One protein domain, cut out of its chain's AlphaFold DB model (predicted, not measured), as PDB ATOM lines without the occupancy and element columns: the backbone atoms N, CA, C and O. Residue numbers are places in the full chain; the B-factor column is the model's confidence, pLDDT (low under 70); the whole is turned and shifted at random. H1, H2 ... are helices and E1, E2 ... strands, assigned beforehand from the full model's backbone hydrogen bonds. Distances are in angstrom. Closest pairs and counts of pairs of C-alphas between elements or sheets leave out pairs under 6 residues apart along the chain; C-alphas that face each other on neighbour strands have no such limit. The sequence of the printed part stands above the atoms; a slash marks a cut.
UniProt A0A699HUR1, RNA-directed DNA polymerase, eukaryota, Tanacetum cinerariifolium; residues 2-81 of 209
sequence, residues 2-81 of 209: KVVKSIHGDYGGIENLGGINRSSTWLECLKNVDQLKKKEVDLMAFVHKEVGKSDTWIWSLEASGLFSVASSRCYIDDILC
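AT A GLANCE: This is residues 2 to 81 of the 209 residues of the protein "RNA-directed DNA polymerase, eukaryota" of Tanacetum cinerariifolium (UniProt A0A699HUR1). This is a loosely formed, open and flat arrangement in which the short helix H3 and the small hairpin of E1 and E2 make a row, with H4 on one side of the row. On the other side H2 leads away from H3 toward a long loop, residues 9 to 24, and H1 lies at that far end; no named helix touches another. The printed part has 80 residues with four named helices and two named strands, in the order H1, H2, H3, E1, E2, H4; the sheet, E1 - E2, is antiparallel and the class is mostly helix. It is only just loose, close to compact, with a radius of gyration of the C-alphas of 14.1 A and spans of 36 by 35 by 16 A.

IN THESE COORDINATES: Find C-alpha 2 at (17.538, -26.958, 9.371), where H1 begins; it covers residues 2 to 8, 10.2 A long. After residues 9 to 24, look for C-alpha 25 at (8.259, -33.867, 20.710), from which H2, residues 25 to 37, runs 18.4 A. H3 is residues 43 to 46, 5.8 A long. E1, residues 47 to 50, is 9.8 A long, and E2, residues 56 to 59, is 10.0 A long. H4, residues 69 to 80, is 15.9 A long and ends at C-alpha 80, (-4.982, -19.152, 34.173).

HOW THE PARTS SIT: Start at the hairpin of E1 and E2, antiparallel neighbours with 142 degrees between their directions. Look there for N 48 and O 58, 2.9 A apart, and N 58 and O 48, 2.8 A apart, both within hydrogen-bond range; C-alphas 49 and 57 face each other at 4.6 A. The closest C-alphas of H3 and E2 are those of Phe 46 and Trp 59, 5.6 A apart. H3 and H2 are close but not clearly touching, their closest C-alphas being Val 33 and Leu 43, 7.4 A apart. H3 and H4 are also close but not clearly touching, with Leu 43 and Ser 72 the closest C-alphas at 7.3 A. H1 and H2 are only just apart, at 8.3 A. Among other pairs that are apart are H1 and H4, and H2 and H4. In H1, H2 and H4 every O i to N i+4 pair is within hydrogen-bond range; H3 is too short for such a pair.

THE WHOLE: The C-alphas farthest apart, Asn 21 and Ala 63, are 38.7 A from each other. The printed part has no cut. The link from H1 to H2 is long, with 16 residues. The mean pLDDT of the printed part is 76.4, and look for values under 70 at residues 2 to 23, residues 51 to 54 and residue 81 of this model.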
ATOM      1  N   LYS A   2      17.567 -26.138  10.612       54.31
ATOM      2  CA  LYS A   2      17.538 -26.958   9.371       54.31
ATOM      3  C   LYS A   2      16.699 -28.252   9.456       54.31
ATOM      4  O   LYS A   2      16.017 -28.582   8.496       54.31
ATOM      5  N   VAL A   3      16.707 -28.943  10.602       55.59
ATOM      6  CA  VAL A   3      15.992 -30.227  10.788       55.59
ATOM      7  C   VAL A   3      14.474 -30.042  10.896       55.59
ATOM      8  O   VAL A   3      13.713 -30.765  10.265       55.59
ATOM      9  N   VAL A   4      14.015 -29.037  11.649       58.47
ATOM     10  CA  VAL A   4      12.574 -28.741  11.785       58.47
ATOM     11  C   VAL A   4      11.987 -28.346  10.434       58.47
ATOM     12  O   VAL A   4      10.933 -28.844  10.056       58.47
ATOM     13  N   LYS A   5      12.722 -27.532   9.669       65.00
ATOM     14  CA  LYS A   5      12.335 -27.118   8.321       65.00
ATOM     15  C   LYS A   5      12.198 -28.302   7.351       65.00
ATOM     16  O   LYS A   5      11.251 -28.342   6.575       65.00
ATOM     17  N   SER A   6      13.103 -29.286   7.409       60.28
ATOM     18  CA  SER A   6      13.046 -30.446   6.503       60.28
ATOM     19  C   SER A   6      11.928 -31.432   6.844       60.28
ATOM     20  O   SER A   6      11.466 -32.148   5.965       60.28
ATOM     21  N   ILE A   7      11.519 -31.506   8.114       59.72
ATOM     22  CA  ILE A   7      10.498 -32.457   8.583       59.72
ATOM     23  C   ILE A   7       9.096 -31.830   8.567       59.72
ATOM     24  O   ILE A   7       8.118 -32.530   8.321       59.72
ATOM     25  N   HIS A   8       8.992 -30.526   8.828       62.09
ATOM     26  CA  HIS A   8       7.722 -29.844   9.093       62.09
ATOM     27  C   HIS A   8       7.433 -28.663   8.140       62.09
ATOM     28  O   HIS A   8       6.450 -27.951   8.337       62.09
ATOM     29  N   GLY A   9       8.251 -28.456   7.103       65.62
ATOM     30  CA  GLY A   9       8.065 -27.406   6.093       65.62
ATOM     31  C   GLY A   9       8.638 -26.041   6.489       65.62
ATOM     32  O   GLY A   9       9.205 -25.874   7.571       65.62
ATOM     33  N   ASP A  10       8.492 -25.049   5.604       65.06
ATOM     34  CA  ASP A  10       9.109 -23.718   5.743       65.06
ATOM     35  C   ASP A  10       8.729 -22.984   7.039       65.06
ATOM     36  O   ASP A  10       9.554 -22.256   7.593       65.06
ATOM     37  N   TYR A  11       7.533 -23.259   7.563       63.72
ATOM     38  CA  TYR A  11       6.988 -22.674   8.793       63.72
ATOM     39  C   TYR A  11       6.958 -23.655   9.974       63.72
ATOM     40  O   TYR A  11       6.319 -23.399  10.992       63.72
ATOM     41  N   GLY A  12       7.608 -24.816   9.850       65.00
ATOM     42  CA  GLY A  12       7.712 -25.788  10.938       65.00
ATOM     43  C   GLY A  12       6.379 -26.399  11.399       65.00
ATOM     44  O   GLY A  12       6.323 -26.928  12.507       65.00
ATOM     45  N   GLY A  13       5.319 -26.333  10.584       65.38
ATOM     46  CA  GLY A  13       3.991 -26.875  10.897       65.38
ATOM     47  C   GLY A  13       3.162 -26.047  11.889       65.38
ATOM     48  O   GLY A  13       2.125 -26.524  12.339       65.38
ATOM     49  N   ILE A  14       3.599 -24.826  12.226       64.88
ATOM     50  CA  ILE A  14       2.937 -23.935  13.200       64.88
ATOM     51  C   ILE A  14       1.512 -23.565  12.761       64.88
ATOM     52  O   ILE A  14       0.613 -23.467  13.589       64.88
ATOM     53  N   GLU A  15       1.296 -23.401  11.458       63.47
ATOM     54  CA  GLU A  15       0.023 -22.936  10.896       63.47
ATOM     55  C   GLU A  15      -0.946 -24.079  10.546       63.47
ATOM     56  O   GLU A  15      -2.127 -23.834  10.312       63.47
ATOM     57  N   ASN A  16      -0.481 -25.337  10.506       64.25
ATOM     58  CA  ASN A  16      -1.315 -26.470  10.095       64.25
ATOM     59  C   ASN A  16      -0.918 -27.785  10.789       64.25
ATOM     60  O   ASN A  16      -0.110 -28.571  10.288       64.25
ATOM     61  N   LEU A  17      -1.546 -28.046  11.940       60.88
ATOM     62  CA  LEU A  17      -1.326 -29.248  12.755       60.88
ATOM     63  C   LEU A  17      -2.029 -30.511  12.222       60.88
ATOM     64  O   LEU A  17      -1.765 -31.605  12.720       60.88
ATOM     65  N   GLY A  18      -2.918 -30.383  11.230       57.69
ATOM     66  CA  GLY A  18      -3.777 -31.475  10.756       57.69
ATOM     67  C   GLY A  18      -3.108 -32.474   9.804       57.69
ATOM     68  O   GLY A  18      -3.650 -33.552   9.582       57.69
ATOM     69  N   GLY A  19      -1.941 -32.141   9.239       57.34
ATOM     70  CA  GLY A  19      -1.344 -32.895   8.127       57.34
ATOM     71  C   GLY A  19      -0.270 -33.931   8.483       57.34
ATOM     72  O   GLY A  19       0.209 -34.623   7.588       57.34
ATOM     73  N   ILE A  20       0.163 -34.044   9.747       57.94
ATOM     74  CA  ILE A  20       1.380 -34.805  10.089       57.94
ATOM     75  C   ILE A  20       1.055 -36.004  10.988       57.94
ATOM     76  O   ILE A  20       0.874 -35.878  12.195       57.94
ATOM     77  N   ASN A  21       1.047 -37.200  10.392       56.34
ATOM     78  CA  ASN A  21       0.717 -38.478  11.043       56.34
ATOM     79  C   ASN A  21       1.892 -39.107  11.836       56.34
ATOM     80  O   ASN A  21       1.938 -40.315  12.054       56.34
ATOM     81  N   ARG A  22       2.898 -38.313  12.228       62.84
ATOM     82  CA  ARG A  22       4.054 -38.775  13.016       62.84
ATOM     83  C   ARG A  22       4.038 -38.112  14.385       62.84
ATOM     84  O   ARG A  22       3.922 -36.899  14.468       62.84
ATOM     85  N   SER A  23       4.186 -38.891  15.453       69.06
ATOM     86  CA  SER A  23       4.386 -38.339  16.796       69.06
ATOM     87  C   SER A  23       5.827 -37.840  16.935       69.06
ATOM     88  O   SER A  23       6.767 -38.591  16.676       69.06
ATOM     89  N   SER A  24       6.011 -36.575  17.312       75.81
ATOM     90  CA  SER A  24       7.315 -36.016  17.675       75.81
ATOM     91  C   SER A  24       7.158 -35.040  18.835       75.81
ATOM     92  O   SER A  24       6.105 -34.417  18.986       75.81
ATOM     93  N   THR A  25       8.224 -34.853  19.616       79.88
ATOM     94  CA  THR A  25       8.259 -33.867  20.710       79.88
ATOM     95  C   THR A  25       7.887 -32.466  20.219       79.88
ATOM     96  O   THR A  25       7.202 -31.728  20.914       79.88
ATOM     97  N   TRP A  26       8.274 -32.111  18.989       78.56
ATOM     98  CA  TRP A  26       7.917 -30.831  18.375       78.56
ATOM     99  C   TRP A  26       6.407 -30.690  18.141       78.56
ATOM    100  O   TRP A  26       5.818 -29.675  18.503       78.56
ATOM    101  N   LEU A  27       5.757 -31.720  17.598       75.56
ATOM    102  CA  LEU A  27       4.306 -31.710  17.388       75.56
ATOM    103  C   LEU A  27       3.532 -31.727  18.703       75.56
ATOM    104  O   LEU A  27       2.466 -31.127  18.791       75.56
ATOM    105  N   GLU A  28       4.059 -32.387  19.730       81.44
ATOM    106  CA  GLU A  28       3.485 -32.355  21.073       81.44
ATOM    107  C   GLU A  28       3.588 -30.958  21.701       81.44
ATOM    108  O   GLU A  28       2.602 -30.464  22.247       81.44
ATOM    109  N   CYS A  29       4.716 -30.260  21.522       80.25
ATOM    110  CA  CYS A  29       4.840 -28.848  21.890       80.25
ATOM    111  C   CYS A  29       3.802 -27.979  21.169       80.25
ATOM    112  O   CYS A  29       3.104 -27.213  21.828       80.25
ATOM    113  N   LEU A  30       3.648 -28.118  19.848       79.69
ATOM    114  CA  LEU A  30       2.666 -27.331  19.096       79.69
ATOM    115  C   LEU A  30       1.221 -27.639  19.511       79.69
ATOM    116  O   LEU A  30       0.415 -26.722  19.649       79.69
ATOM    117  N   LYS A  31       0.894 -28.909  19.781       83.19
ATOM    118  CA  LYS A  31      -0.410 -29.301  20.337       83.19
ATOM    119  C   LYS A  31      -0.662 -28.655  21.697       83.19
ATOM    120  O   LYS A  31      -1.771 -28.195  21.946       83.19
ATOM    121  N   ASN A  32       0.346 -28.601  22.566       83.62
ATOM    122  CA  ASN A  32       0.229 -27.942  23.867       83.62
ATOM    123  C   ASN A  32       0.049 -26.423  23.721       83.62
ATOM    124  O   ASN A  32      -0.774 -25.846  24.426       83.62
ATOM    125  N   VAL A  33       0.753 -25.780  22.782       83.38
ATOM    126  CA  VAL A  33       0.568 -24.350  22.470       83.38
ATOM    127  C   VAL A  33      -0.847 -24.075  21.949       83.38
ATOM    128  O   VAL A  33      -1.494 -23.146  22.421       83.38
ATOM    129  N   ASP A  34      -1.381 -24.913  21.055       84.25
ATOM    130  CA  ASP A  34      -2.767 -24.798  20.576       84.25
ATOM    131  C   ASP A  34      -3.798 -25.005  21.703       84.25
ATOM    132  O   ASP A  34      -4.789 -24.282  21.802       84.25
ATOM    133  N   GLN A  35      -3.551 -25.951  22.616       85.06
ATOM    134  CA  GLN A  35      -4.389 -26.139  23.806       85.06
ATOM    135  C   GLN A  35      -4.370 -24.929  24.747       85.06
ATOM    136  O   GLN A  35      -5.403 -24.607  25.331       85.06
ATOM    137  N   LEU A  36      -3.220 -24.268  24.907       84.06
ATOM    138  CA  LEU A  36      -3.113 -23.028  25.678       84.06
ATOM    139  C   LEU A  36      -3.876 -21.893  24.996       84.06
ATOM    140  O   LEU A  36      -4.645 -21.202  25.660       84.06
ATOM    141  N   LYS A  37      -3.772 -21.780  23.669       85.50
ATOM    142  CA  LYS A  37      -4.519 -20.787  22.889       85.50
ATOM    143  C   LYS A  37      -6.033 -20.955  23.033       85.50
ATOM    144  O   LYS A  37      -6.749 -19.970  23.178       85.50
ATOM    145  N   LYS A  38      -6.525 -22.199  23.093       86.06
ATOM    146  CA  LYS A  38      -7.935 -22.515  23.405       86.06
ATOM    147  C   LYS A  38      -8.370 -22.096  24.813       86.06
ATOM    148  O   LYS A  38      -9.565 -21.982  25.057       86.06
ATOM    149  N   LYS A  39      -7.424 -21.893  25.731       83.12
ATOM    150  CA  LYS A  39      -7.645 -21.349  27.078       83.12
ATOM    151  C   LYS A  39      -7.291 -19.859  27.164       83.12
ATOM    152  O   LYS A  39      -6.931 -19.395  28.237       83.12
ATOM    153  N   GLU A  40      -7.342 -19.149  26.036       83.75
ATOM    154  CA  GLU A  40      -7.058 -17.710  25.929       83.75
ATOM    155  C   GLU A  40      -5.609 -17.312  26.275       83.75
ATOM    156  O   GLU A  40      -5.312 -16.142  26.496       83.75
ATOM    157  N   VAL A  41      -4.672 -18.268  26.260       85.50
ATOM    158  CA  VAL A  41      -3.239 -18.023  26.471       85.50
ATOM    159  C   VAL A  41      -2.495 -18.170  25.144       85.50
ATOM    160  O   VAL A  41      -2.160 -19.283  24.733       85.50
ATOM    161  N   ASP A  42      -2.202 -17.055  24.470       87.25
ATOM    162  CA  ASP A  42      -1.454 -17.054  23.203       87.25
ATOM    163  C   ASP A  42       0.003 -16.607  23.399       87.25
ATOM    164  O   ASP A  42       0.355 -15.445  23.217       87.25
ATOM    165  N   LEU A  43       0.879 -17.552  23.752       84.00
ATOM    166  CA  LEU A  43       2.317 -17.280  23.901       84.00
ATOM    167  C   LEU A  43       2.985 -16.873  22.578       84.00
ATOM    168  O   LEU A  43       3.979 -16.149  22.590       84.00
ATOM    169  N   MET A  44       2.460 -17.337  21.440       84.12
ATOM    170  CA  MET A  44       3.051 -17.053  20.130       84.12
ATOM    171  C   MET A  44       2.804 -15.609  19.699       84.12
ATOM    172  O   MET A  44       3.591 -15.075  18.922       84.12
ATOM    173  N   ALA A  45       1.779 -14.951  20.253       86.06
ATOM    174  CA  ALA A  45       1.535 -13.527  20.048       86.06
ATOM    175  C   ALA A  45       2.697 -12.639  20.527       86.06
ATOM    176  O   ALA A  45       2.818 -11.514  20.053       86.06
ATOM    177  N   PHE A  46       3.565 -13.142  21.416       86.56
ATOM    178  CA  PHE A  46       4.717 -12.406  21.947       86.56
ATOM    179  C   PHE A  46       6.044 -12.748  21.260       86.56
ATOM    180  O   PHE A  46       7.097 -12.247  21.657       86.56
ATOM    181  N   VAL A  47       6.015 -13.617  20.246       85.75
ATOM    182  CA  VAL A  47       7.194 -14.032  19.486       85.75
ATOM    183  C   VAL A  47       7.166 -13.341  18.128       85.75
ATOM    184  O   VAL A  47       6.354 -13.668  17.264       85.75
ATOM    185  N   HIS A  48       8.082 -12.403  17.909       83.94
ATOM    186  CA  HIS A  48       8.173 -11.647  16.659       83.94
ATOM    187  C   HIS A  48       9.520 -11.871  15.982       83.94
ATOM    188  O   HIS A  48      10.535 -12.052  16.647       83.94
ATOM    189  N   LYS A  49       9.556 -11.851  14.650       81.06
ATOM    190  CA  LYS A  49      10.811 -11.916  13.895       81.06
ATOM    191  C   LYS A  49      11.327 -10.500  13.643       81.06
ATOM    192  O   LYS A  49      10.603  -9.685  13.078       81.06
ATOM    193  N   GLU A  50      12.574 -10.217  14.013       75.12
ATOM    194  CA  GLU A  50      13.222  -8.954  13.662       75.12
ATOM    195  C   GLU A  50      13.652  -8.992  12.189       75.12
ATOM    196  O   GLU A  50      14.425  -9.856  11.770       75.12
ATOM    197  N   VAL A  51      13.135  -8.069  11.377       68.12
ATOM    198  CA  VAL A  51      13.474  -7.978   9.952       68.12
ATOM    199  C   VAL A  51      14.507  -6.868   9.772       68.12
ATOM    200  O   VAL A  51      14.179  -5.695   9.914       68.12
ATOM    201  N   GLY A  52      15.758  -7.223   9.450       66.38
ATOM    202  CA  GLY A  52      16.735  -6.257   8.923       66.38
ATOM    203  C   GLY A  52      18.186  -6.369   9.404       66.38
ATOM    204  O   GLY A  52      19.069  -5.952   8.661       66.38
ATOM    205  N   LYS A  53      18.477  -6.926  10.591       58.56
ATOM    206  CA  LYS A  53      19.869  -6.991  11.111       58.56
ATOM    207  C   LYS A  53      20.427  -8.392  11.350       58.56
ATOM    208  O   LYS A  53      21.639  -8.569  11.356       58.56
ATOM    209  N   SER A  54      19.570  -9.392  11.492       62.62
ATOM    210  CA  SER A  54      19.860 -10.830  11.441       62.62
ATOM    211  C   SER A  54      18.525 -11.548  11.641       62.62
ATOM    212  O   SER A  54      17.613 -10.956  12.213       62.62
ATOM    213  N   ASP A  55      18.379 -12.789  11.175       73.44
ATOM    214  CA  ASP A  55      17.176 -13.592  11.438       73.44
ATOM    215  C   ASP A  55      17.099 -13.965  12.935       73.44
ATOM    216  O   ASP A  55      17.450 -15.078  13.329       73.44
ATOM    217  N   THR A  56      16.650 -13.024  13.769       75.81
ATOM    218  CA  THR A  56      16.530 -13.177  15.225       75.81
ATOM    219  C   THR A  56      15.067 -13.065  15.652       75.81
ATOM    220  O   THR A  56      14.289 -12.292  15.093       75.81
ATOM    221  N   TRP A  57      14.676 -13.885  16.627       81.88
ATOM    222  CA  TRP A  57      13.350 -13.857  17.239       81.88
ATOM    223  C   TRP A  57      13.385 -13.016  18.515       81.88
ATOM    224  O   TRP A  57      14.278 -13.194  19.340       81.88
ATOM    225  N   ILE A  58      12.401 -12.134  18.669       85.88
ATOM    226  CA  ILE A  58      12.210 -11.240  19.809       85.88
ATOM    227  C   ILE A  58      11.036 -11.745  20.643       85.88
ATOM    228  O   ILE A  58       9.971 -12.059  20.109       85.88
ATOM    229  N   TRP A  59      11.241 -11.782  21.956       89.31
ATOM    230  CA  TRP A  59      10.240 -12.068  22.976       89.31
ATOM    231  C   TRP A  59       9.748 -10.767  23.620       89.31
ATOM    232  O   TRP A  59      10.501 -10.110  24.335       89.31
ATOM    233  N   SER A  60       8.496 -10.376  23.377       88.50
ATOM    234  CA  SER A  60       7.967  -9.065  23.796       88.50
ATOM    235  C   SER A  60       7.467  -8.994  25.246       88.50
ATOM    236  O   SER A  60       7.120  -7.911  25.710       88.50
ATOM    237  N   LEU A  61       7.487 -10.106  25.995       86.56
ATOM    238  CA  LEU A  61       7.175 -10.118  27.435       86.56
ATOM    239  C   LEU A  61       8.356  -9.689  28.322       86.56
ATOM    240  O   LEU A  61       8.205  -9.591  29.539       86.56
ATOM    241  N   GLU A  62       9.532  -9.434  27.746       86.31
ATOM    242  CA  GLU A  62      10.707  -9.006  28.497       86.31
ATOM    243  C   GLU A  62      11.434  -7.870  27.774       86.31
ATOM    244  O   GLU A  62      11.654  -7.928  26.569       86.31
ATOM    245  N   ALA A  63      11.860  -6.839  28.514       85.81
ATOM    246  CA  ALA A  63      12.559  -5.686  27.935       85.81
ATOM    247  C   ALA A  63      13.899  -6.060  27.273       85.81
ATOM    248  O   ALA A  63      14.384  -5.339  26.406       85.81
ATOM    249  N   SER A  64      14.489  -7.193  27.670       86.25
ATOM    250  CA  SER A  64      15.693  -7.751  27.050       86.25
ATOM    251  C   SER A  64      15.447  -8.279  25.631       86.25
ATOM    252  O   SER A  64      16.408  -8.512  24.901       86.25
ATOM    253  N   GLY A  65      14.184  -8.503  25.243       85.81
ATOM    254  CA  GLY A  65      13.809  -9.151  23.987       85.81
ATOM    255  C   GLY A  65      14.148 -10.645  23.936       85.81
ATOM    256  O   GLY A  65      13.904 -11.290  22.918       85.81
ATOM    257  N   LEU A  66      14.709 -11.205  25.012       87.31
ATOM    258  CA  LEU A  66      15.121 -12.601  25.099       87.31
ATOM    259  C   LEU A  66      14.026 -13.448  25.736       87.31
ATOM    260  O   LEU A  66      13.356 -13.031  26.678       87.31
ATOM    261  N   PHE A  67      13.873 -14.672  25.238       87.06
ATOM    262  CA  PHE A  67      12.941 -15.621  25.825       87.06
ATOM    263  C   PHE A  67      13.389 -16.032  27.230       87.06
ATOM    264  O   PHE A  67      14.521 -16.481  27.431       87.06
ATOM    265  N   SER A  68      12.453 -15.986  28.175       88.62
ATOM    266  CA  SER A  68      12.627 -16.542  29.509       88.62
ATOM    267  C   SER A  68      11.419 -17.383  29.902       88.62
ATOM    268  O   SER A  68      10.255 -17.010  29.715       88.62
ATOM    269  N   VAL A  69      11.702 -18.534  30.513       87.88
ATOM    270  CA  VAL A  69      10.665 -19.386  31.105       87.88
ATOM    271  C   VAL A  69       9.949 -18.640  32.232       87.88
ATOM    272  O   VAL A  69       8.755 -18.845  32.419       87.88
ATOM    273  N   ALA A  70      10.642 -17.748  32.949       87.00
ATOM    274  CA  ALA A  70      10.055 -16.975  34.038       87.00
ATOM    275  C   ALA A  70       8.970 -16.008  33.537       87.00
ATOM    276  O   ALA A  70       7.864 -16.031  34.065       87.00
ATOM    277  N   SER A  71       9.240 -15.224  32.486       88.88
ATOM    278  CA  SER A  71       8.257 -14.282  31.925       88.88
ATOM    279  C   SER A  71       7.076 -15.002  31.270       88.88
ATOM    280  O   SER A  71       5.929 -14.614  31.479       88.88
ATOM    281  N   SER A  72       7.330 -16.121  30.581       87.12
ATOM    282  CA  SER A  72       6.266 -17.003  30.071       87.12
ATOM    283  C   SER A  72       5.374 -17.531  31.198       87.12
ATOM    284  O   SER A  72       4.153 -17.527  31.083       87.12
ATOM    285  N   ARG A  73       5.986 -17.997  32.295       87.06
ATOM    286  CA  ARG A  73       5.281 -18.539  33.460       87.06
ATOM    287  C   ARG A  73       4.398 -17.481  34.112       87.06
ATOM    288  O   ARG A  73       3.235 -17.777  34.345       87.06
ATOM    289  N   CYS A  74       4.927 -16.279  34.350       85.50
ATOM    290  CA  CYS A  74       4.155 -15.176  34.923       85.50
ATOM    291  C   CYS A  74       2.916 -14.867  34.077       85.50
ATOM    292  O   CYS A  74       1.820 -14.860  34.612       85.50
ATOM    293  N   TYR A  75       3.067 -14.733  32.755       86.75
ATOM    294  CA  TYR A  75       1.935 -14.471  31.860       86.75
ATOM    295  C   TYR A  75       0.867 -15.578  31.897       86.75
ATOM    296  O   TYR A  75      -0.330 -15.299  31.951       86.75
ATOM    297  N   ILE A  76       1.289 -16.848  31.889       86.25
ATOM    298  CA  ILE A  76       0.365 -17.986  32.003       86.25
ATOM    299  C   ILE A  76      -0.361 -17.954  33.350       86.25
ATOM    300  O   ILE A  76      -1.567 -18.190  33.397       86.25
ATOM    301  N   ASP A  77       0.372 -17.705  34.433       82.25
ATOM    302  CA  ASP A  77      -0.188 -17.667  35.779       82.25
ATOM    303  C   ASP A  77      -1.157 -16.476  35.926       82.25
ATOM    304  O   ASP A  77      -2.238 -16.670  36.467       82.25
ATOM    305  N   ASP A  78      -0.876 -15.304  35.353       81.88
ATOM    306  CA  ASP A  78      -1.777 -14.141  35.399       81.88
ATOM    307  C   ASP A  78      -3.136 -14.401  34.716       81.88
ATOM    308  O   ASP A  78      -4.160 -13.870  35.146       81.88
ATOM    309  N   ILE A  79      -3.167 -15.240  33.671       81.12
ATOM    310  CA  ILE A  79      -4.397 -15.567  32.926       81.12
ATOM    311  C   ILE A  79      -5.116 -16.782  33.515       81.12
ATOM    312  O   ILE A  79      -6.328 -16.763  33.721       81.12
ATOM    313  N   LEU A  80      -4.387 -17.876  33.755       74.62
ATOM    314  CA  LEU A  80      -4.982 -19.152  34.173       74.62
ATOM    315  C   LEU A  80      -5.131 -19.270  35.685       74.62
ATOM    316  O   LEU A  80      -5.994 -20.007  36.167       74.62
ATOM    317  N   CYS A  81      -4.268 -18.591  36.431       66.44
ATOM    318  CA  CYS A  81      -4.258 -18.576  37.879       66.44
ATOM    319  C   CYS A  81      -4.635 -17.174  38.362       66.44
ATOM    320  O   CYS A  81      -3.835 -16.500  39.009       66.44
TER     321      CYS A  81